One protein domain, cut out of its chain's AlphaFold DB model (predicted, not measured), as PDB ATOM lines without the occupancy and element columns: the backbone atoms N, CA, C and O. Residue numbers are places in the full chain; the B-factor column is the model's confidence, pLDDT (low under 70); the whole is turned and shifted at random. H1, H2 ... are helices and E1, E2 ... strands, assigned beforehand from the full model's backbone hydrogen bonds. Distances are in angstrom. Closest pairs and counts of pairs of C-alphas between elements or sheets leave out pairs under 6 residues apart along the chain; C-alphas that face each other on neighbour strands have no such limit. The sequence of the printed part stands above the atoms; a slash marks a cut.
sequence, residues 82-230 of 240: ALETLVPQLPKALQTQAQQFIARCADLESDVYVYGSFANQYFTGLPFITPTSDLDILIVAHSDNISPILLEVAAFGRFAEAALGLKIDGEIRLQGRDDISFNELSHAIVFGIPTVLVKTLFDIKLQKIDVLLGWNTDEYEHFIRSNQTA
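AT A GLANCE: This is residues 82 to 230 of the 240 residues of the protein "Phosphoribosyl-dephospho-CoA transferase" of Psychrobacter aquaticus CMS 56 (UniProt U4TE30). A strongly twisted sheet of six strands runs through the domain, with H4 packed on one face and H2 side by side with H4 near the edge strand E1. H1 folds back on H2 near that edge, H3 is on the opposite face, H5 packs on E3 and E5, and H7 packs on H4 and H5, off the sheet. The 149 printed residues, with seven named helices and six named strands, run H1 H2 E1 H3 E2 H4 E3 E4 H5 E5 E6 H6 H7. The sheet's order is E1, E2, E3, E4, E5, E6, mixed, and the class is mixed, helices and strands. The whole is compact, with a radius of gyration of the C-alphas of 15.2 A and spans of 42 by 40 by 29 A.

HOW THE PARTS SIT: E2, residues 135 to 141, is antiparallel to E1, residues 110 to 114, and parallel to E3, residues 168 to 174; within hydrogen-bond range are N 113 and O 138, 2.8 A, and N 173 and O 139, 2.7 A. E4, residues 178 to 181, forms a hairpin with E3, with N 172 and O 180 at 2.8 A. E5, residues 195 to 199, is antiparallel to E4, with N 199 and O 179 at 2.8 A, and forms a hairpin with E6, residues 204 to 208, with N 198 and O 205 at 2.8 A. H4, residues 147 to 164, runs along the strands at a height of 9.6 A over the sheet; E2, H4 and E3 form a strand-helix-strand unit, two parallel neighbour strands with a helix between, its crossover right-handed. H2, residues 92 to 107, touches H4 at a shallow tilt of 2 degrees, opposite ways; the closest C-alphas, of Cys 105 and Ile 149, are 6.4 A apart. H1, residues 83 to 89, forms a helical hairpin with H2. H5, residues 182 to 190, is on the same face as H4; H3, residues 116 to 124, is on the opposite face. H6, residues 209 to 213, is at the sheet's level. H7, residues 218 to 230, touches H4 at a shallow tilt of 16 degrees, with its residues 219 to 224 alone; the closest C-alphas, of Ser 147 and Tyr 220, are 6.2 A apart. Every O i to N i+4 pair is within range in H3, H4, H5 and H6, against 10 of 12 in H2, 8 of 9 in H7 and 1 of 3 in H1, where 3 of 4 O i to N i+3 pairs are.

IN THESE COORDINATES: H1 begins at C-alpha 83 (17.562, 25.659, 24.194), and H7 ends at C-alpha 230 (40.822, 40.178, 32.030). H4 is 25.7 A long, H2 24.0 A, E3 18.9 A.

THE WHOLE: The printed part has no cut and no long link. Residues 176, 214 to 216 and 229 to 230 have pLDDT under 70.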
ATOM      1  N   ALA A  82      12.993  24.232  24.844       98.56
ATOM      2  CA  ALA A  82      14.345  23.748  25.116       98.56
ATOM      3  C   ALA A  82      15.378  24.530  24.286       98.56
ATOM      4  O   ALA A  82      15.188  24.730  23.082       98.56
ATOM      5  N   LEU A  83      16.495  24.942  24.904       98.69
ATOM      6  CA  LEU A  83      17.562  25.659  24.194       98.69
ATOM      7  C   LEU A  83      18.103  24.828  23.028       98.69
ATOM      8  O   LEU A  83      18.377  25.381  21.965       98.69
ATOM      9  N   GLU A  84      18.174  23.505  23.186       98.44
ATOM     10  CA  GLU A  84      18.585  22.571  22.135       98.44
ATOM     11  C   GLU A  84      17.756  22.723  20.852       98.44
ATOM     12  O   GLU A  84      18.308  22.747  19.752       98.44
ATOM     13  N   THR A  85      16.440  22.911  20.981       98.38
ATOM     14  CA  THR A  85      15.542  23.129  19.838       98.38
ATOM     15  C   THR A  85      15.835  24.448  19.118       98.38
ATOM     16  O   THR A  85      15.658  24.547  17.903       98.38
ATOM     17  N   LEU A  86      16.305  25.462  19.850       97.88
ATOM     18  CA  LEU A  86      16.636  26.775  19.305       97.88
ATOM     19  C   LEU A  86      18.039  26.831  18.679       97.88
ATOM     20  O   LEU A  86      18.260  27.665  17.802       97.88
ATOM     21  N   VAL A  87      18.975  25.957  19.077       98.31
ATOM     22  CA  VAL A  87      20.379  25.971  18.613       98.31
ATOM     23  C   VAL A  87      20.525  26.198  17.101       98.31
ATOM     24  O   VAL A  87      21.307  27.074  16.730       98.31
ATOM     25  N   PRO A  88      19.786  25.510  16.204       97.62
ATOM     26  CA  PRO A  88      19.941  25.706  14.760       97.62
ATOM     27  C   PRO A  88      19.626  27.131  14.273       97.62
ATOM     28  O   PRO A  88      20.092  27.524  13.204       97.62
ATOM     29  N   GLN A  89      18.845  27.896  15.041       95.81
ATOM     30  CA  GLN A  89      18.445  29.276  14.743       95.81
ATOM     31  C   GLN A  89      19.333  30.322  15.435       95.81
ATOM     32  O   GLN A  89      19.230  31.509  15.125       95.81
ATOM     33  N   LEU A  90      20.215  29.910  16.351       96.06
ATOM     34  CA  LEU A  90      21.199  30.811  16.946       96.06
ATOM     35  C   LEU A  90      22.244  31.238  15.901       96.06
ATOM     36  O   LEU A  90      22.514  30.491  14.950       96.06
ATOM     37  N   PRO A  91      22.900  32.402  16.085       94.69
ATOM     38  CA  PRO A  91      24.028  32.794  15.251       94.69
ATOM     39  C   PRO A  91      25.074  31.679  15.176       94.69
ATOM     40  O   PRO A  91      25.425  31.074  16.188       94.69
ATOM     41  N   LYS A  92      25.609  31.424  13.976       96.25
ATOM     42  CA  LYS A  92      26.488  30.271  13.711       96.25
ATOM     43  C   LYS A  92      27.691  30.182  14.659       96.25
ATOM     44  O   LYS A  92      28.078  29.084  15.041       96.25
ATOM     45  N   ALA A  93      28.242  31.327  15.067       95.69
ATOM     46  CA  ALA A  93      29.360  31.401  16.010       95.69
ATOM     47  C   ALA A  93      29.023  30.859  17.414       95.69
ATOM     48  O   ALA A  93      29.929  30.465  18.139       95.69
ATOM     49  N   LEU A  94      27.738  30.815  17.789       96.94
ATOM     50  CA  LEU A  94      27.275  30.383  19.107       96.94
ATOM     51  C   LEU A  94      26.832  28.917  19.151       96.94
ATOM     52  O   LEU A  94      26.833  28.326  20.222       96.94
ATOM     53  N   GLN A  95      26.480  28.310  18.013       98.19
ATOM     54  CA  GLN A  95      25.803  27.003  17.975       98.19
ATOM     55  C   GLN A  95      26.589  25.892  18.684       98.19
ATOM     56  O   GLN A  95      26.048  25.224  19.560       98.19
ATOM     57  N   THR A  96      27.880  25.728  18.368       98.25
ATOM     58  CA  THR A  96      28.726  24.709  19.016       98.25
ATOM     59  C   THR A  96      28.870  24.958  20.515       98.25
ATOM     60  O   THR A  96      28.788  24.019  21.299       98.25
ATOM     61  N   GLN A  97      29.059  26.213  20.930       98.06
ATOM     62  CA  GLN A  97      29.186  26.539  22.352       98.06
ATOM     63  C   GLN A  97      27.870  26.353  23.107       98.06
ATOM     64  O   GLN A  97      27.894  25.860  24.228       98.06
ATOM     65  N   ALA A  98      26.730  26.653  22.484       98.50
ATOM     66  CA  ALA A  98      25.416  26.385  23.056       98.50
ATOM     67  C   ALA A  98      25.184  24.876  23.247       98.50
ATOM     68  O   ALA A  98      24.738  24.468  24.311       98.50
ATOM     69  N   GLN A  99      25.555  24.036  22.273       98.62
ATOM     70  CA  GLN A  99      25.473  22.571  22.413       98.62
ATOM     71  C   GLN A  99      26.348  22.046  23.550       98.62
ATOM     72  O   GLN A  99      25.911  21.212  24.337       98.62
ATOM     73  N   GLN A 100      27.581  22.544  23.653       98.56
ATOM     74  CA  GLN A 100      28.482  22.158  24.735       98.56
ATOM     75  C   GLN A 100      27.972  22.630  26.102       98.56
ATOM     76  O   GLN A 100      28.073  21.888  27.071       98.56
ATOM     77  N   PHE A 101      27.409  23.838  26.177       98.62
ATOM     78  CA  PHE A 101      26.774  24.362  27.382       98.62
ATOM     79  C   PHE A 101      25.587  23.491  27.817       98.62
ATOM     80  O   PHE A 101      25.545  23.076  28.970       98.62
ATOM     81  N   ILE A 102      24.691  23.126  26.892       98.62
ATOM     82  CA  ILE A 102      23.570  22.211  27.167       98.62
ATOM     83  C   ILE A 102      24.080  20.872  27.709       98.62
ATOM     84  O   ILE A 102      23.580  20.403  28.726       98.62
ATOM     85  N   ALA A 103      25.090  20.274  27.067       98.56
ATOM     86  CA  ALA A 103      25.653  18.997  27.506       98.56
ATOM     87  C   ALA A 103      26.246  19.082  28.923       98.56
ATOM     88  O   ALA A 103      25.964  18.228  29.755       98.56
ATOM     89  N   ARG A 104      26.996  20.150  29.229       98.44
ATOM     90  CA  ARG A 104      27.561  20.361  30.571       98.44
ATOM     91  C   ARG A 104      26.484  20.626  31.621       98.44
ATOM     92  O   ARG A 104      26.609  20.140  32.737       98.44
ATOM     93  N   CYS A 105      25.407  21.339  31.284       97.69
ATOM     94  CA  CYS A 105      24.255  21.471  32.178       97.69
ATOM     95  C   CYS A 105      23.567  20.124  32.433       97.69
ATOM     96  O   CYS A 105      23.223  19.838  33.577       97.69
ATOM     97  N   ALA A 106      23.420  19.281  31.409       97.44
ATOM     98  CA  ALA A 106      22.845  17.947  31.564       97.44
ATOM     99  C   ALA A 106      23.705  17.049  32.474       97.44
ATOM    100  O   ALA A 106      23.160  16.381  33.352       97.44
ATOM    101  N   ASP A 107      25.037  17.096  32.337       97.50
ATOM    102  CA  ASP A 107      25.982  16.401  33.233       97.50
ATOM    103  C   ASP A 107      25.885  16.891  34.694       97.50
ATOM    104  O   ASP A 107      26.225  16.164  35.626       97.50
ATOM    105  N   LEU A 108      25.401  18.121  34.894       95.44
ATOM    106  CA  LEU A 108      25.132  18.747  36.191       95.44
ATOM    107  C   LEU A 108      23.664  18.604  36.632       95.44
ATOM    108  O   LEU A 108      23.191  19.386  37.458       95.44
ATOM    109  N   GLU A 109      22.933  17.637  36.071       95.25
ATOM    110  CA  GLU A 109      21.528  17.369  36.395       95.25
ATOM    111  C   GLU A 109      20.654  18.626  36.246       95.25
ATOM    112  O   GLU A 109      19.915  19.016  37.153       95.25
ATOM    113  N   SER A 110      20.780  19.318  35.110       96.25
ATOM    114  CA  SER A 110      20.029  20.544  34.830       96.25
ATOM    115  C   SER A 110      19.529  20.630  33.395       96.25
ATOM    116  O   SER A 110      20.251  20.326  32.446       96.25
ATOM    117  N   ASP A 111      18.309  21.142  33.241       97.12
ATOM    118  CA  ASP A 111      17.704  21.419  31.939       97.12
ATOM    119  C   ASP A 111      17.854  22.894  31.567       97.12
ATOM    120  O   ASP A 111      17.764  23.775  32.428       97.12
ATOM    121  N   VAL A 112      18.028  23.179  30.274       98.50
ATOM    122  CA  VAL A 112      18.162  24.550  29.762       98.50
ATOM    123  C   VAL A 112      17.043  24.867  28.781       98.50
ATOM    124  O   VAL A 112      16.926  24.269  27.708       98.50
ATOM    125  N   TYR A 113      16.256  25.875  29.129       98.69
ATOM    126  CA  TYR A 113      15.154  26.383  28.332       98.69
ATOM    127  C   TYR A 113      15.367  27.847  27.947       98.69
ATOM    128  O   TYR A 113      16.220  28.539  28.497       98.69
ATOM    129  N   VAL A 114      14.561  28.326  27.007       98.38
ATOM    130  CA  VAL A 114      14.575  29.687  26.478       98.38
ATOM    131  C   VAL A 114      13.193  30.294  26.627       98.38
ATOM    132  O   VAL A 114      12.175  29.651  26.359       98.38
ATOM    133  N   TYR A 115      13.163  31.564  27.009       97.38
ATOM    134  CA  TYR A 115      11.959  32.384  26.991       97.38
ATOM    135  C   TYR A 115      12.260  33.737  26.327       97.38
ATOM    136  O   TYR A 115      13.241  33.891  25.601       97.38
ATOM    137  N   GLY A 116      11.361  34.712  26.462       95.62
ATOM    138  CA  GLY A 116      11.624  36.064  25.966       95.62
ATOM    139  C   GLY A 116      11.647  36.173  24.437       95.62
ATOM    140  O   GLY A 116      10.852  35.539  23.738       95.62
ATOM    141  N   SER A 117      12.479  37.067  23.897       96.06
ATOM    142  CA  SER A 117      12.423  37.442  22.472       96.06
ATOM    143  C   SER A 117      12.778  36.293  21.523       96.06
ATOM    144  O   SER A 117      12.105  36.133  20.506       96.06
ATOM    145  N   PHE A 118      13.772  35.469  21.861       97.69
ATOM    146  CA  PHE A 118      14.166  34.324  21.035       97.69
ATOM    147  C   PHE A 118      13.068  33.256  20.968       97.69
ATOM    148  O   PHE A 118      12.737  32.795  19.877       97.69
ATOM    149  N   ALA A 119      12.448  32.917  22.105       97.50
ATOM    150  CA  ALA A 119      11.325  31.981  22.125       97.50
ATOM    151  C   ALA A 119      10.112  32.525  21.351       97.50
ATOM    152  O   ALA A 119       9.515  31.804  20.556       97.50
ATOM    153  N   ASN A 120       9.777  33.811  21.516       96.38
ATOM    154  CA  ASN A 120       8.687  34.424  20.751       96.38
ATOM    155  C   ASN A 120       8.961  34.370  19.240       96.38
ATOM    156  O   ASN A 120       8.088  33.954  18.487       96.38
ATOM    157  N   GLN A 121      10.170  34.723  18.784       97.19
ATOM    158  CA  GLN A 121      10.519  34.624  17.362       97.19
ATOM    159  C   GLN A 121      10.450  33.183  16.846       97.19
ATOM    160  O   GLN A 121       9.960  32.969  15.739       97.19
ATOM    161  N   TYR A 122      10.894  32.204  17.637       97.50
ATOM    162  CA  TYR A 122      10.798  30.789  17.278       97.50
ATOM    163  C   TYR A 122       9.343  30.362  17.033       97.50
ATOM    164  O   TYR A 122       9.048  29.743  16.013       97.50
ATOM    165  N   PHE A 123       8.429  30.709  17.944       96.56
ATOM    166  CA  PHE A 123       7.035  30.271  17.853       96.56
ATOM    167  C   PHE A 123       6.210  31.043  16.825       96.56
ATOM    168  O   PHE A 123       5.328  30.459  16.196       96.56
ATOM    169  N   THR A 124       6.461  32.342  16.654       94.56
ATOM    170  CA  THR A 124       5.624  33.183  15.789       94.56
ATOM    171  C   THR A 124       6.226  33.441  14.410       94.56
ATOM    172  O   THR A 124       5.508  33.869  13.509       94.56
ATOM    173  N   GLY A 125       7.539  33.258  14.241       94.25
ATOM    174  CA  GLY A 125       8.281  33.686  13.051       94.25
ATOM    175  C   GLY A 125       8.418  35.209  12.894       94.25
ATOM    176  O   GLY A 125       8.945  35.672  11.884       94.25
ATOM    177  N   LEU A 126       7.952  36.004  13.864       95.25
ATOM    178  CA  LEU A 126       8.027  37.470  13.825       95.25
ATOM    179  C   LEU A 126       9.390  37.968  14.334       95.25
ATOM    180  O   LEU A 126       9.982  37.329  15.206       95.25
ATOM    181  N   PRO A 127       9.878  39.131  13.861       95.25
ATOM    182  CA  PRO A 127      11.227  39.619  14.153       95.25
ATOM    183  C   PRO A 127      11.329  40.236  15.561       95.25
ATOM    184  O   PRO A 127      11.444  41.450  15.722       95.25
ATOM    185  N   PHE A 128      11.251  39.407  16.604       96.06
ATOM    186  CA  PHE A 128      11.382  39.854  17.996       96.06
ATOM    187  C   PHE A 128      12.820  40.164  18.403       96.06
ATOM    188  O   PHE A 128      13.018  40.903  19.371       96.06
ATOM    189  N   ILE A 129      13.802  39.589  17.710       95.50
ATOM    190  CA  ILE A 129      15.216  39.763  18.025       95.50
ATOM    191  C   ILE A 129      15.726  41.050  17.370       95.50
ATOM    192  O   ILE A 129      15.663  41.228  16.155       95.50
ATOM    193  N   THR A 130      16.268  41.938  18.195       92.62
ATOM    194  CA  THR A 130      16.958  43.173  17.801       92.62
ATOM    195  C   THR A 130      18.447  43.085  18.159       92.62
ATOM    196  O   THR A 130      18.822  42.234  18.966       92.62
ATOM    197  N   PRO A 131      19.311  43.987  17.653       90.44
ATOM    198  CA  PRO A 131      20.732  44.014  18.027       90.44
ATOM    199  C   PRO A 131      21.008  44.210  19.525       90.44
ATOM    200  O   PRO A 131      22.123  43.983  19.971       90.44
ATOM    201  N   THR A 132      20.015  44.662  20.296       90.25
ATOM    202  CA  THR A 132      20.108  44.877  21.748       90.25
ATOM    203  C   THR A 132      19.319  43.836  22.541       90.25
ATOM    204  O   THR A 132      18.986  44.087  23.695       90.25
ATOM    205  N   SER A 133      18.885  42.749  21.900       94.75
ATOM    206  CA  SER A 133      18.148  41.685  22.577       94.75
ATOM    207  C   SER A 133      19.104  40.763  23.312       94.75
ATOM    208  O   SER A 133      20.113  40.343  22.750       94.75
ATOM    209  N   ASP A 134      18.726  40.404  24.529       97.06
ATOM    210  CA  ASP A 134      19.404  39.384  25.312       97.06
ATOM    211  C   ASP A 134      18.869  37.992  24.916       97.06
ATOM    212  O   ASP A 134      17.755  37.854  24.388       97.06
ATOM    213  N   LEU A 135      19.665  36.946  25.148       98.00
ATOM    214  CA  LEU A 135      19.183  35.567  25.131       98.00
ATOM    215  C   LEU A 135      18.725  35.199  26.546       98.00
ATOM    216  O   LEU A 135      19.548  34.869  27.401       98.00
ATOM    217  N   ASP A 136      17.412  35.275  26.763       98.12
ATOM    218  CA  ASP A 136      16.744  34.912  28.014       98.12
ATOM    219  C   ASP A 136      16.663  33.382  28.180       98.12
ATOM    220  O   ASP A 136      15.914  32.714  27.458       98.12
ATOM    221  N   ILE A 137      17.395  32.818  29.143       98.50
ATOM    222  CA  ILE A 137      17.387  31.379  29.442       98.50
ATOM    223  C   ILE A 137      16.833  31.077  30.838       98.50
ATOM    224  O   ILE A 137      17.040  31.822  31.794       98.50
ATOM    225  N   LEU A 138      16.135  29.950  30.960       98.06
ATOM    226  CA  LEU A 138      15.736  29.359  32.234       98.06
ATOM    227  C   LEU A 138      16.527  28.074  32.438       98.06
ATOM    228  O   LEU A 138      16.447  27.170  31.608       98.06
ATOM    229  N   ILE A 139      17.221  27.965  33.562       97.75
ATOM    230  CA  ILE A 139      17.889  26.730  33.961       97.75
ATOM    231  C   ILE A 139      17.081  26.085  35.064       97.75
ATOM    232  O   ILE A 139      16.829  26.713  36.086       97.75
ATOM    233  N   VAL A 140      16.670  24.840  34.874       96.88
ATOM    234  CA  VAL A 140      15.999  24.070  35.921       96.88
ATOM    235  C   VAL A 140      17.030  23.150  36.544       96.88
ATOM    236  O   VAL A 140      17.452  22.189  35.910       96.88
ATOM    237  N   ALA A 141      17.455  23.485  37.761       94.38
ATOM    238  CA  ALA A 141      18.434  22.712  38.509       94.38
ATOM    239  C   ALA A 141      17.731  21.635  39.340       94.38
ATOM    240  O   ALA A 141      16.844  21.944  40.148       94.38
ATOM    241  N   HIS A 142      18.152  20.381  39.164       92.50
ATOM    242  CA  HIS A 142      17.657  19.247  39.954       92.50
ATOM    243  C   HIS A 142      18.550  18.932  41.161       92.50
ATOM    244  O   HIS A 142      18.132  18.200  42.057       92.50
ATOM    245  N   SER A 143      19.736  19.544  41.221       86.12
ATOM    246  CA  SER A 143      20.688  19.468  42.332       86.12
ATOM    247  C   SER A 143      20.643  20.714  43.224       86.12
ATOM    248  O   SER A 143      20.401  21.827  42.753       86.12
ATOM    249  N   ASP A 144      20.941  20.532  44.513       80.31
ATOM    250  CA  ASP A 144      21.098  21.624  45.487       80.31
ATOM    251  C   ASP A 144      22.403  22.403  45.299       80.31
ATOM    252  O   ASP A 144      22.501  23.575  45.668       80.31
ATOM    253  N   ASN A 145      23.417  21.771  44.705       84.25
ATOM    254  CA  ASN A 145      24.684  22.427  44.427       84.25
ATOM    255  C   ASN A 145      24.641  23.110  43.057       84.25
ATOM    256  O   ASN A 145      24.978  22.509  42.037       84.25
ATOM    257  N   ILE A 146      24.271  24.389  43.045       88.12
ATOM    258  CA  ILE A 146      24.167  25.162  41.802       88.12
ATOM    259  C   ILE A 146      25.452  25.880  41.386       88.12
ATOM    260  O   ILE A 146      25.498  26.454  40.300       88.12
ATOM    261  N   SER A 147      26.498  25.877  42.218       88.06
ATOM    262  CA  SER A 147      27.744  26.596  41.918       88.06
ATOM    263  C   SER A 147      28.364  26.165  40.575       88.06
ATOM    264  O   SER A 147      28.678  27.049  39.773       88.06
ATOM    265  N   PRO A 148      28.457  24.859  40.241       91.38
ATOM    266  CA  PRO A 148      28.925  24.418  38.925       91.38
ATOM    267  C   PRO A 148      28.042  24.903  37.768       91.38
ATOM    268  O   PRO A 148      28.551  25.298  36.724       91.38
ATOM    269  N   ILE A 149      26.722  24.942  37.962       93.38
ATOM    270  CA  ILE A 149      25.775  25.417  36.945       93.38
ATOM    271  C   ILE A 149      26.022  26.903  36.667       93.38
ATOM    272  O   ILE A 149      26.133  27.317  35.515       93.38
ATOM    273  N   LEU A 150      26.167  27.715  37.718       93.00
ATOM    274  CA  LEU A 150      26.441  29.146  37.581       93.00
ATOM    275  C   LEU A 150      27.785  29.417  36.888       93.00
ATOM    276  O   LEU A 150      27.894  30.396  36.142       93.00
ATOM    277  N   LEU A 151      28.802  28.572  37.109       93.56
ATOM    278  CA  LEU A 151      30.077  28.645  36.383       93.56
ATOM    279  C   LEU A 151      29.867  28.454  34.879       93.56
ATOM    280  O   LEU A 151      30.387  29.245  34.088       93.56
ATOM    281  N   GLU A 152      29.067  27.461  34.492       96.38
ATOM    282  CA  GLU A 152      28.753  27.181  33.091       96.38
ATOM    283  C   GLU A 152      27.976  28.318  32.424       96.38
ATOM    284  O   GLU A 152      28.314  28.729  31.311       96.38
ATOM    285  N   VAL A 153      27.005  28.906  33.129       96.19
ATOM    286  CA  VAL A 153      26.272  30.089  32.650       96.19
ATOM    287  C   VAL A 153      27.209  31.259  32.414       96.19
ATOM    288  O   VAL A 153      27.172  31.890  31.360       96.19
ATOM    289  N   ALA A 154      28.079  31.546  33.380       94.62
ATOM    290  CA  ALA A 154      29.015  32.650  33.269       94.62
ATOM    291  C   ALA A 154      30.062  32.408  32.166       94.62
ATOM    292  O   ALA A 154      30.456  33.357  31.486       94.62
ATOM    293  N   ALA A 155      30.499  31.164  31.946       96.06
ATOM    294  CA  ALA A 155      31.379  30.808  30.835       96.06
ATOM    295  C   ALA A 155      30.688  31.008  29.475       96.06
ATOM    296  O   ALA A 155      31.249  31.661  28.590       96.06
ATOM    297  N   PHE A 156      29.458  30.506  29.328       97.62
ATOM    298  CA  PHE A 156      28.656  30.670  28.114       97.62
ATOM    299  C   PHE A 156      28.345  32.145  27.831       97.62
ATOM    300  O   PHE A 156      28.538  32.612  26.708       97.62
ATOM    301  N   GLY A 157      27.970  32.904  28.865       96.50
ATOM    302  CA  GLY A 157      27.714  34.340  28.790       96.50
ATOM    303  C   GLY A 157      28.912  35.144  28.304       96.50
ATOM    304  O   GLY A 157      28.780  35.951  27.385       96.50
ATOM    305  N   ARG A 158      30.107  34.880  28.845       94.88
ATOM    306  CA  ARG A 158      31.330  35.547  28.376       94.88
ATOM    307  C   ARG A 158      31.658  35.214  26.929       94.88
ATOM    308  O   ARG A 158      32.081  36.099  26.191       94.88
ATOM    309  N   PHE A 159      31.479  33.959  26.520       97.19
ATOM    310  CA  PHE A 159      31.700  33.578  25.130       97.19
ATOM    311  C   PHE A 159      30.725  34.300  24.190       97.19
ATOM    312  O   PHE A 159      31.156  34.851  23.179       97.19
ATOM    313  N   ALA A 160      29.431  34.326  24.524       97.00
ATOM    314  CA  ALA A 160      28.402  34.982  23.719       97.00
ATOM    315  C   ALA A 160      28.661  36.493  23.570       97.00
ATOM    316  O   ALA A 160      28.617  37.019  22.454       97.00
ATOM    317  N   GLU A 161      29.026  37.163  24.665       96.06
ATOM    318  CA  GLU A 161      29.381  38.583  24.660       96.06
ATOM    319  C   GLU A 161      30.639  38.836  23.815       96.06
ATOM    320  O   GLU A 161      30.641  39.703  22.946       96.06
ATOM    321  N   ALA A 162      31.700  38.043  23.996       96.25
ATOM    322  CA  ALA A 162      32.951  38.227  23.259       96.25
ATOM    323  C   ALA A 162      32.814  37.932  21.754       96.25
ATOM    324  O   ALA A 162      33.442  38.598  20.932       96.25
ATOM    325  N   ALA A 163      32.019  36.927  21.385       95.25
ATOM    326  CA  ALA A 163      31.862  36.511  19.996       95.25
ATOM    327  C   ALA A 163      30.882  37.398  19.215       95.25
ATOM    328  O   ALA A 163      31.039  37.553  18.002       95.25
ATOM    329  N   LEU A 164      29.842  37.917  19.877       94.62
ATOM    330  CA  LEU A 164      28.676  38.502  19.206       94.62
ATOM    331  C   LEU A 164      28.127  39.774  19.872       94.62
ATOM    332  O   LEU A 164      27.193  40.360  19.327       94.62
ATOM    333  N   GLY A 165      28.646  40.190  21.030       95.38
ATOM    334  CA  GLY A 165      28.012  41.216  21.869       95.38
ATOM    335  C   GLY A 165      26.628  40.796  22.376       95.38
ATOM    336  O   GLY A 165      25.776  41.650  22.616       95.38
ATOM    337  N   LEU A 166      26.369  39.482  22.432       96.50
ATOM    338  CA  LEU A 166      25.098  38.923  22.871       96.50
ATOM    339  C   LEU A 166      25.158  38.647  24.370       96.50
ATOM    340  O   LEU A 166      25.878  37.752  24.817       96.50
ATOM    341  N   LYS A 167      24.317  39.346  25.123       96.81
ATOM    342  CA  LYS A 167      24.163  39.111  26.554       96.81
ATOM    343  C   LYS A 167      23.292  37.890  26.806       96.81
ATOM    344  O   LYS A 167      22.282  37.673  26.136       96.81
ATOM    345  N   ILE A 168      23.682  37.124  27.815       97.56
ATOM    346  CA  ILE A 168      22.888  36.029  28.361       97.56
ATOM    347  C   ILE A 168      22.229  36.539  29.640       97.56
ATOM    348  O   ILE A 168      22.917  36.995  30.558       97.56
ATOM    349  N   ASP A 169      20.903  36.483  29.689       97.62
ATOM    350  CA  ASP A 169      20.123  36.843  30.870       97.62
ATOM    351  C   ASP A 169      19.153  35.724  31.224       97.62
ATOM    352  O   ASP A 169      18.911  34.806  30.441       97.62
ATOM    353  N   GLY A 170      18.644  35.765  32.445       97.31
ATOM    354  CA  GLY A 170      17.528  34.945  32.847       97.31
ATOM    355  C   GLY A 170      17.636  34.392  34.251       97.31
ATOM    356  O   GLY A 170      18.102  35.072  35.168       97.31
ATOM    357  N   GLU A 171      17.097  33.193  34.443       97.50
ATOM    358  CA  GLU A 171      16.748  32.669  35.761       97.50
ATOM    359  C   GLU A 171      17.245  31.229  35.961       97.50
ATOM    360  O   GLU A 171      17.291  30.433  35.025       97.50
ATOM    361  N   ILE A 172      17.591  30.883  37.201       95.94
ATOM    362  CA  ILE A 172      17.776  29.506  37.664       95.94
ATOM    363  C   ILE A 172      16.630  29.140  38.609       95.94
ATOM    364  O   ILE A 172      16.332  29.880  39.547       95.94
ATOM    365  N   ARG A 173      15.976  28.010  38.349       95.19
ATOM    366  CA  ARG A 173      14.900  27.434  39.152       95.19
ATOM    367  C   ARG A 173      15.463  26.366  40.072       95.19
ATOM    368  O   ARG A 173      15.958  25.348  39.592       95.19
ATOM    369  N   LEU A 174      15.312  26.569  41.377       89.00
ATOM    370  CA  LEU A 174      15.735  25.613  42.404       89.00
ATOM    371  C   LEU A 174      14.592  24.660  42.761       89.00
ATOM    372  O   LEU A 174      13.513  25.121  43.153       89.00
ATOM    373  N   GLN A 175      14.818  23.346  42.623       77.69
ATOM    374  CA  GLN A 175      13.888  22.265  42.995       77.69
ATOM    375  C   GLN A 175      12.405  22.522  42.627       77.69
ATOM    376  O   GLN A 175      11.488  22.167  43.373       77.69
ATOM    377  N   GLY A 176      12.145  23.195  41.503       68.31
ATOM    378  CA  GLY A 176      10.787  23.472  41.029       68.31
ATOM    379  C   GLY A 176       9.999  24.560  41.778       68.31
ATOM    380  O   GLY A 176       8.786  24.634  41.592       68.31
ATOM    381  N   ARG A 177      10.620  25.389  42.631       70.50
ATOM    382  CA  ARG A 177       9.874  26.338  43.495       70.50
ATOM    383  C   ARG A 177      10.183  27.803  43.223       70.50
ATOM    384  O   ARG A 177       9.265  28.606  43.043       70.50
ATOM    385  N   ASP A 178      11.470  28.118  43.192       84.94
ATOM    386  CA  ASP A 178      11.979  29.474  43.339       84.94
ATOM    387  C   ASP A 178      12.893  29.789  42.145       84.94
ATOM    388  O   ASP A 178      13.905  29.116  41.945       84.94
ATOM    389  N   ASP A 179      12.520  30.795  41.349       94.19
ATOM    390  CA  ASP A 179      13.326  31.304  40.240       94.19
ATOM    391  C   ASP A 179      14.163  32.494  40.725       94.19
ATOM    392  O   ASP A 179      13.630  33.458  41.284       94.19
ATOM    393  N   ILE A 180      15.469  32.461  40.485       95.00
ATOM    394  CA  ILE A 180      16.411  33.517  40.873       95.00
ATOM    395  C   ILE A 180      17.106  34.009  39.616       95.00
ATOM    396  O   ILE A 180      17.544  33.195  38.807       95.00
ATOM    397  N   SER A 181      17.252  35.325  39.440       96.06
ATOM    398  CA  SER A 181      18.097  35.818  38.350       96.06
ATOM    399  C   SER A 181      19.540  35.389  38.600       96.06
ATOM    400  O   SER A 181      20.120  35.767  39.618       96.06
ATOM    401  N   PHE A 182      20.137  34.620  37.683       94.88
ATOM    402  CA  PHE A 182      21.532  34.216  37.866       94.88
ATOM    403  C   PHE A 182      22.460  35.432  37.814       94.88
ATOM    404  O   PHE A 182      23.408  35.475  38.579       94.88
ATOM    405  N   ASN A 183      22.144  36.469  37.027       93.69
ATOM    406  CA  ASN A 183      22.926  37.707  36.978       93.69
ATOM    407  C   ASN A 183      22.865  38.486  38.303       93.69
ATOM    408  O   ASN A 183      23.894  38.956  38.794       93.69
ATOM    409  N   GLU A 184      21.679  38.590  38.911       95.25
ATOM    410  CA  GLU A 184      21.520  39.178  40.247       95.25
ATOM    411  C   GLU A 184      22.271  38.362  41.303       95.25
ATOM    412  O   GLU A 184      22.976  38.935  42.133       95.25
ATOM    413  N   LEU A 185      22.169  37.034  41.245       92.81
ATOM    414  CA  LEU A 185      22.858  36.141  42.168       92.81
ATOM    415  C   LEU A 185      24.378  36.260  42.051       92.81
ATOM    416  O   LEU A 185      25.057  36.413  43.066       92.81
ATOM    417  N   SER A 186      24.914  36.276  40.832       90.69
ATOM    418  CA  SER A 186      26.339  36.483  40.585       90.69
ATOM    419  C   SER A 186      26.815  37.827  41.114       90.69
ATOM    420  O   SER A 186      27.842  37.897  41.788       90.69
ATOM    421  N   HIS A 187      26.059  38.892  40.846       91.81
ATOM    422  CA  HIS A 187      26.358  40.219  41.366       91.81
ATOM    423  C   HIS A 187      26.354  40.219  42.900       91.81
ATOM    424  O   HIS A 187      27.282  40.724  43.531       91.81
ATOM    425  N   ALA A 188      25.344  39.609  43.514       92.38
ATOM    426  CA  ALA A 188      25.222  39.568  44.957       92.38
ATOM    427  C   ALA A 188      26.373  38.798  45.621       92.38
ATOM    428  O   ALA A 188      26.943  39.298  46.589       92.38
ATOM    429  N   ILE A 189      26.792  37.662  45.054       88.75
ATOM    430  CA  ILE A 189      27.960  36.902  45.528       88.75
ATOM    431  C   ILE A 189      29.238  37.750  45.430       88.75
ATOM    432  O   ILE A 189      29.947  37.913  46.419       88.75
ATOM    433  N   VAL A 190      29.512  38.358  44.271       88.00
ATOM    434  CA  VAL A 190      30.746  39.141  44.040       88.00
ATOM    435  C   VAL A 190      30.858  40.354  44.965       88.00
ATOM    436  O   VAL A 190      31.959  40.713  45.393       88.00
ATOM    437  N   PHE A 191      29.738  41.008  45.259       89.88
ATOM    438  CA  PHE A 191      29.711  42.224  46.071       89.88
ATOM    439  C   PHE A 191      29.316  41.978  47.532       89.88
ATOM    440  O   PHE A 191      29.139  42.939  48.278       89.88
ATOM    441  N   GLY A 192      29.194  40.715  47.959       88.94
ATOM    442  CA  GLY A 192      28.828  40.366  49.333       88.94
ATOM    443  C   GLY A 192      27.440  40.871  49.744       88.94
ATOM    444  O   GLY A 192      27.213  41.184  50.913       88.94
ATOM    445  N   ILE A 193      26.511  40.992  48.793       92.94
ATOM    446  CA  ILE A 193      25.120  41.349  49.073       92.94
ATOM    447  C   ILE A 193      24.436  40.097  49.638       92.94
ATOM    448  O   ILE A 193      24.395  39.071  48.964       92.94
ATOM    449  N   PRO A 194      23.869  40.144  50.855       91.06
ATOM    450  CA  PRO A 194      23.423  38.937  51.554       91.06
ATOM    451  C   PRO A 194      22.111  38.354  51.015       91.06
ATOM    452  O   PRO A 194      21.687  37.283  51.454       91.06
ATOM    453  N   THR A 195      21.429  39.064  50.118       93.94
ATOM    454  CA  THR A 195      20.068  38.748  49.685       93.94
ATOM    455  C   THR A 195      19.870  38.945  48.192       93.94
ATOM    456  O   THR A 195      20.430  39.877  47.622       93.94
ATOM    457  N   VAL A 196      18.987  38.137  47.610       94.75
ATOM    458  CA  VAL A 196      18.551  38.207  46.207       94.75
ATOM    459  C   VAL A 196      17.031  38.130  46.114       94.75
ATOM    460  O   VAL A 196      16.369  37.610  47.021       94.75
ATOM    461  N   LEU A 197      16.464  38.644  45.025       95.50
ATOM    462  CA  LEU A 197      15.057  38.457  44.707       95.50
ATOM    463  C   LEU A 197      14.801  37.026  44.232       95.50
ATOM    464  O   LEU A 197      15.409  36.523  43.289       95.50
ATOM    465  N   VAL A 198      13.827  36.397  44.875       94.00
ATOM    466  CA  VAL A 198      13.266  35.111  44.486       94.00
ATOM    467  C   VAL A 198      11.882  35.349  43.913       94.00
ATOM    468  O   VAL A 198      11.025  35.966  44.554       94.00
ATOM    469  N   LYS A 199      11.650  34.826  42.714       94.31
ATOM    470  CA  LYS A 199      10.377  34.890  42.009       94.31
ATOM    471  C   LYS A 199       9.723  33.519  42.066       94.31
ATOM    472  O   LYS A 199      10.264  32.529  41.590       94.31
ATOM    473  N   THR A 200       8.535  33.472  42.640       92.38
ATOM    474  CA  THR A 200       7.700  32.271  42.680       92.38
ATOM    475  C   THR A 200       6.540  32.432  41.706       92.38
ATOM    476  O   THR A 200       6.398  33.468  41.047       92.38
ATOM    477  N   LEU A 201       5.667  31.428  41.625       92.94
ATOM    478  CA  LEU A 201       4.458  31.544  40.820       92.94
ATOM    479  C   LEU A 201       3.561  32.709  41.271       92.94
ATOM    480  O   LEU A 201       2.965  33.349  40.413       92.94
ATOM    481  N   PHE A 202       3.498  33.015  42.570       92.56
ATOM    482  CA  PHE A 202       2.556  33.996  43.127       92.56
ATOM    483  C   PHE A 202       3.216  35.265  43.676       92.56
ATOM    484  O   PHE A 202       2.582  36.314  43.738       92.56
ATOM    485  N   ASP A 203       4.487  35.194  44.058       91.31
ATOM    486  CA  ASP A 203       5.128  36.229  44.869       91.31
ATOM    487  C   ASP A 203       6.563  36.534  44.425       91.31
ATOM    488  O   ASP A 203       7.218  35.720  43.764       91.31
ATOM    489  N   ILE A 204       7.052  37.710  44.812       92.75
ATOM    490  CA  ILE A 204       8.448  38.126  44.710       92.75
ATOM    491  C   ILE A 204       8.918  38.481  46.118       92.75
ATOM    492  O   ILE A 204       8.442  39.448  46.711       92.75
ATOM    493  N   LYS A 205       9.884  37.726  46.636       93.00
ATOM    494  CA  LYS A 205      10.406  37.889  47.998       93.00
ATOM    495  C   LYS A 205      11.908  38.128  47.974       93.00
ATOM    496  O   LYS A 205      12.612  37.621  47.106       93.00
ATOM    497  N   LEU A 206      12.402  38.873  48.955       94.56
ATOM    498  CA  LEU A 206      13.833  38.987  49.207       94.56
ATOM    499  C   LEU A 206      14.270  37.806  50.082       94.56
ATOM    500  O   LEU A 206      13.714  37.605  51.163       94.56
ATOM    501  N   GLN A 207      15.248  37.028  49.629       92.00
ATOM    502  CA  GLN A 207      15.713  35.827  50.318       92.00
ATOM    503  C   GLN A 207      17.214  35.912  50.576       92.00
ATOM    504  O   GLN A 207      17.971  36.387  49.730       92.00
ATOM    505  N   LYS A 208      17.655  35.439  51.745       90.75
ATOM    506  CA  LYS A 208      19.085  35.347  52.036       90.75
ATOM    507  C   LYS A 208      19.740  34.249  51.197       90.75
ATOM    508  O   LYS A 208      19.224  33.132  51.150       90.75
ATOM    509  N   ILE A 209      20.879  34.564  50.583       88.31
ATOM    510  CA  ILE A 209      21.661  33.626  49.749       88.31
ATOM    511  C   ILE A 209      22.100  32.410  50.565       88.31
ATOM    512  O   ILE A 209      22.126  31.286  50.084       88.31
ATOM    513  N   ASP A 210      22.397  32.651  51.830       83.69
ATOM    514  CA  ASP A 210      22.933  31.693  52.778       83.69
ATOM    515  C   ASP A 210      21.933  30.550  53.086       83.69
ATOM    516  O   ASP A 210      22.318  29.384  53.174       83.69
ATOM    517  N   VAL A 211      20.636  30.880  53.123       81.81
ATOM    518  CA  VAL A 211      19.506  29.939  53.186       81.81
ATOM    519  C   VAL A 211      19.267  29.234  51.847       81.81
ATOM    520  O   VAL A 211      18.837  28.086  51.847       81.81
ATOM    521  N   LEU A 212      19.512  29.909  50.718       79.94
ATOM    522  CA  LEU A 212      19.274  29.351  49.380       79.94
ATOM    523  C   LEU A 212      20.324  28.317  48.974       79.94
ATOM    524  O   LEU A 212      19.970  27.311  48.375       79.94
ATOM    525  N   LEU A 213      21.602  28.590  49.255       77.38
ATOM    526  CA  LEU A 213      22.729  27.864  48.659       77.38
ATOM    527  C   LEU A 213      23.514  26.991  49.638       77.38
ATOM    528  O   LEU A 213      24.450  26.323  49.217       77.38
ATOM    529  N   GLY A 214      23.197  27.015  50.939       65.50
ATOM    530  CA  GLY A 214      23.896  26.179  51.917       65.50
ATOM    531  C   GLY A 214      25.417  26.405  51.934       65.50
ATOM    532  O   GLY A 214      26.170  25.448  51.832       65.50
ATOM    533  N   TRP A 215      25.848  27.671  52.027       58.09
ATOM    534  CA  TRP A 215      27.235  28.144  52.230       58.09
ATOM    535  C   TRP A 215      28.356  27.327  51.540       58.09
ATOM    536  O   TRP A 215      29.097  26.612  52.211       58.09
ATOM    537  N   ASN A 216      28.555  27.514  50.227       64.31
ATOM    538  CA  ASN A 216      29.867  27.368  49.567       64.31
ATOM    539  C   ASN A 216      29.889  28.076  48.190       64.31
ATOM    540  O   ASN A 216      29.489  27.498  47.177       64.31
ATOM    541  N   THR A 217      30.337  29.337  48.148       72.00
ATOM    542  CA  THR A 217      30.397  30.162  46.919       72.00
ATOM    543  C   THR A 217      31.819  30.557  46.500       72.00
ATOM    544  O   THR A 217      31.975  31.280  45.517       72.00
ATOM    545  N   ASP A 218      32.853  30.086  47.204       79.31
ATOM    546  CA  ASP A 218      34.239  30.565  47.062       79.31
ATOM    547  C   ASP A 218      34.818  30.305  45.663       79.31
ATOM    548  O   ASP A 218      35.434  31.181  45.053       79.31
ATOM    549  N   GLU A 219      34.584  29.107  45.118       79.12
ATOM    550  CA  GLU A 219      35.043  28.739  43.772       79.12
ATOM    551  C   GLU A 219      34.389  29.613  42.698       79.12
ATOM    552  O   GLU A 219      35.049  30.087  41.768       79.12
ATOM    553  N   TYR A 220      33.090  29.874  42.857       83.69
ATOM    554  CA  TYR A 220      32.335  30.721  41.947       83.69
ATOM    555  C   TYR A 220      32.819  32.173  41.998       83.69
ATOM    556  O   TYR A 220      33.090  32.783  40.960       83.69
ATOM    557  N   GLU A 221      32.998  32.715  43.201       83.81
ATOM    558  CA  GLU A 221      33.527  34.060  43.407       83.81
ATOM    559  C   GLU A 221      34.918  34.212  42.780       83.81
ATOM    560  O   GLU A 221      35.170  35.175  42.047       83.81
ATOM    561  N   HIS A 222      35.808  33.242  43.006       84.81
ATOM    562  CA  HIS A 222      37.147  33.247  42.426       84.81
ATOM    563  C   HIS A 222      37.106  33.256  40.893       84.81
ATOM    564  O   HIS A 222      37.821  34.033  40.248       84.81
ATOM    565  N   PHE A 223      36.241  32.438  40.289       85.06
ATOM    566  CA  PHE A 223      36.063  32.416  38.842       85.06
ATOM    567  C   PHE A 223      35.570  33.760  38.303       85.06
ATOM    568  O   PHE A 223      36.135  34.275  37.338       85.06
ATOM    569  N   ILE A 224      34.557  34.369  38.924       85.12
ATOM    570  CA  ILE A 224      34.043  35.655  38.447       85.12
ATOM    571  C   ILE A 224      35.098  36.756  38.603       85.12
ATOM    572  O   ILE A 224      35.358  37.479  37.641       85.12
ATOM    573  N   ARG A 225      35.784  36.842  39.751       84.88
ATOM    574  CA  ARG A 225      36.829  37.855  39.983       84.88
ATOM    575  C   ARG A 225      38.014  37.718  39.023       84.88
ATOM    576  O   ARG A 225      38.428  38.715  38.436       84.88
ATOM    577  N   SER A 226      38.530  36.503  38.828       83.94
ATOM    578  CA  SER A 226      39.666  36.241  37.923       83.94
ATOM    579  C   SER A 226      39.351  36.571  36.461       83.94
ATOM    580  O   SER A 226      40.239  36.957  35.701       83.94
ATOM    581  N   ASN A 227      38.080  36.469  36.068       75.56
ATOM    582  CA  ASN A 227      37.642  36.747  34.705       75.56
ATOM    583  C   ASN A 227      37.130  38.185  34.501       75.56
ATOM    584  O   ASN A 227      37.103  38.644  33.364       75.56
ATOM    585  N   GLN A 228      36.795  38.929  35.562       70.12
ATOM    586  CA  GLN A 228      36.505  40.372  35.485       70.12
ATOM    587  C   GLN A 228      37.774  41.213  35.263       70.12
ATOM    588  O   GLN A 228      37.734  42.242  34.587       70.12
ATOM    589  N   THR A 229      38.925  40.774  35.785       58.38
ATOM    590  CA  THR A 229      40.207  41.479  35.609       58.38
ATOM    591  C   THR A 229      40.774  41.379  34.191       58.38
ATOM    592  O   THR A 229      41.561  42.232  33.792       58.38
ATOM    593  N   ALA A 230      40.358  40.380  33.405       53.81
ATOM    594  CA  ALA A 230      40.822  40.178  32.030       53.81
ATOM    595  C   ALA A 230      40.176  41.138  31.005       53.81
ATOM    596  O   ALA A 230      40.640  41.223  29.871       53.81
TER     597      ALA A 230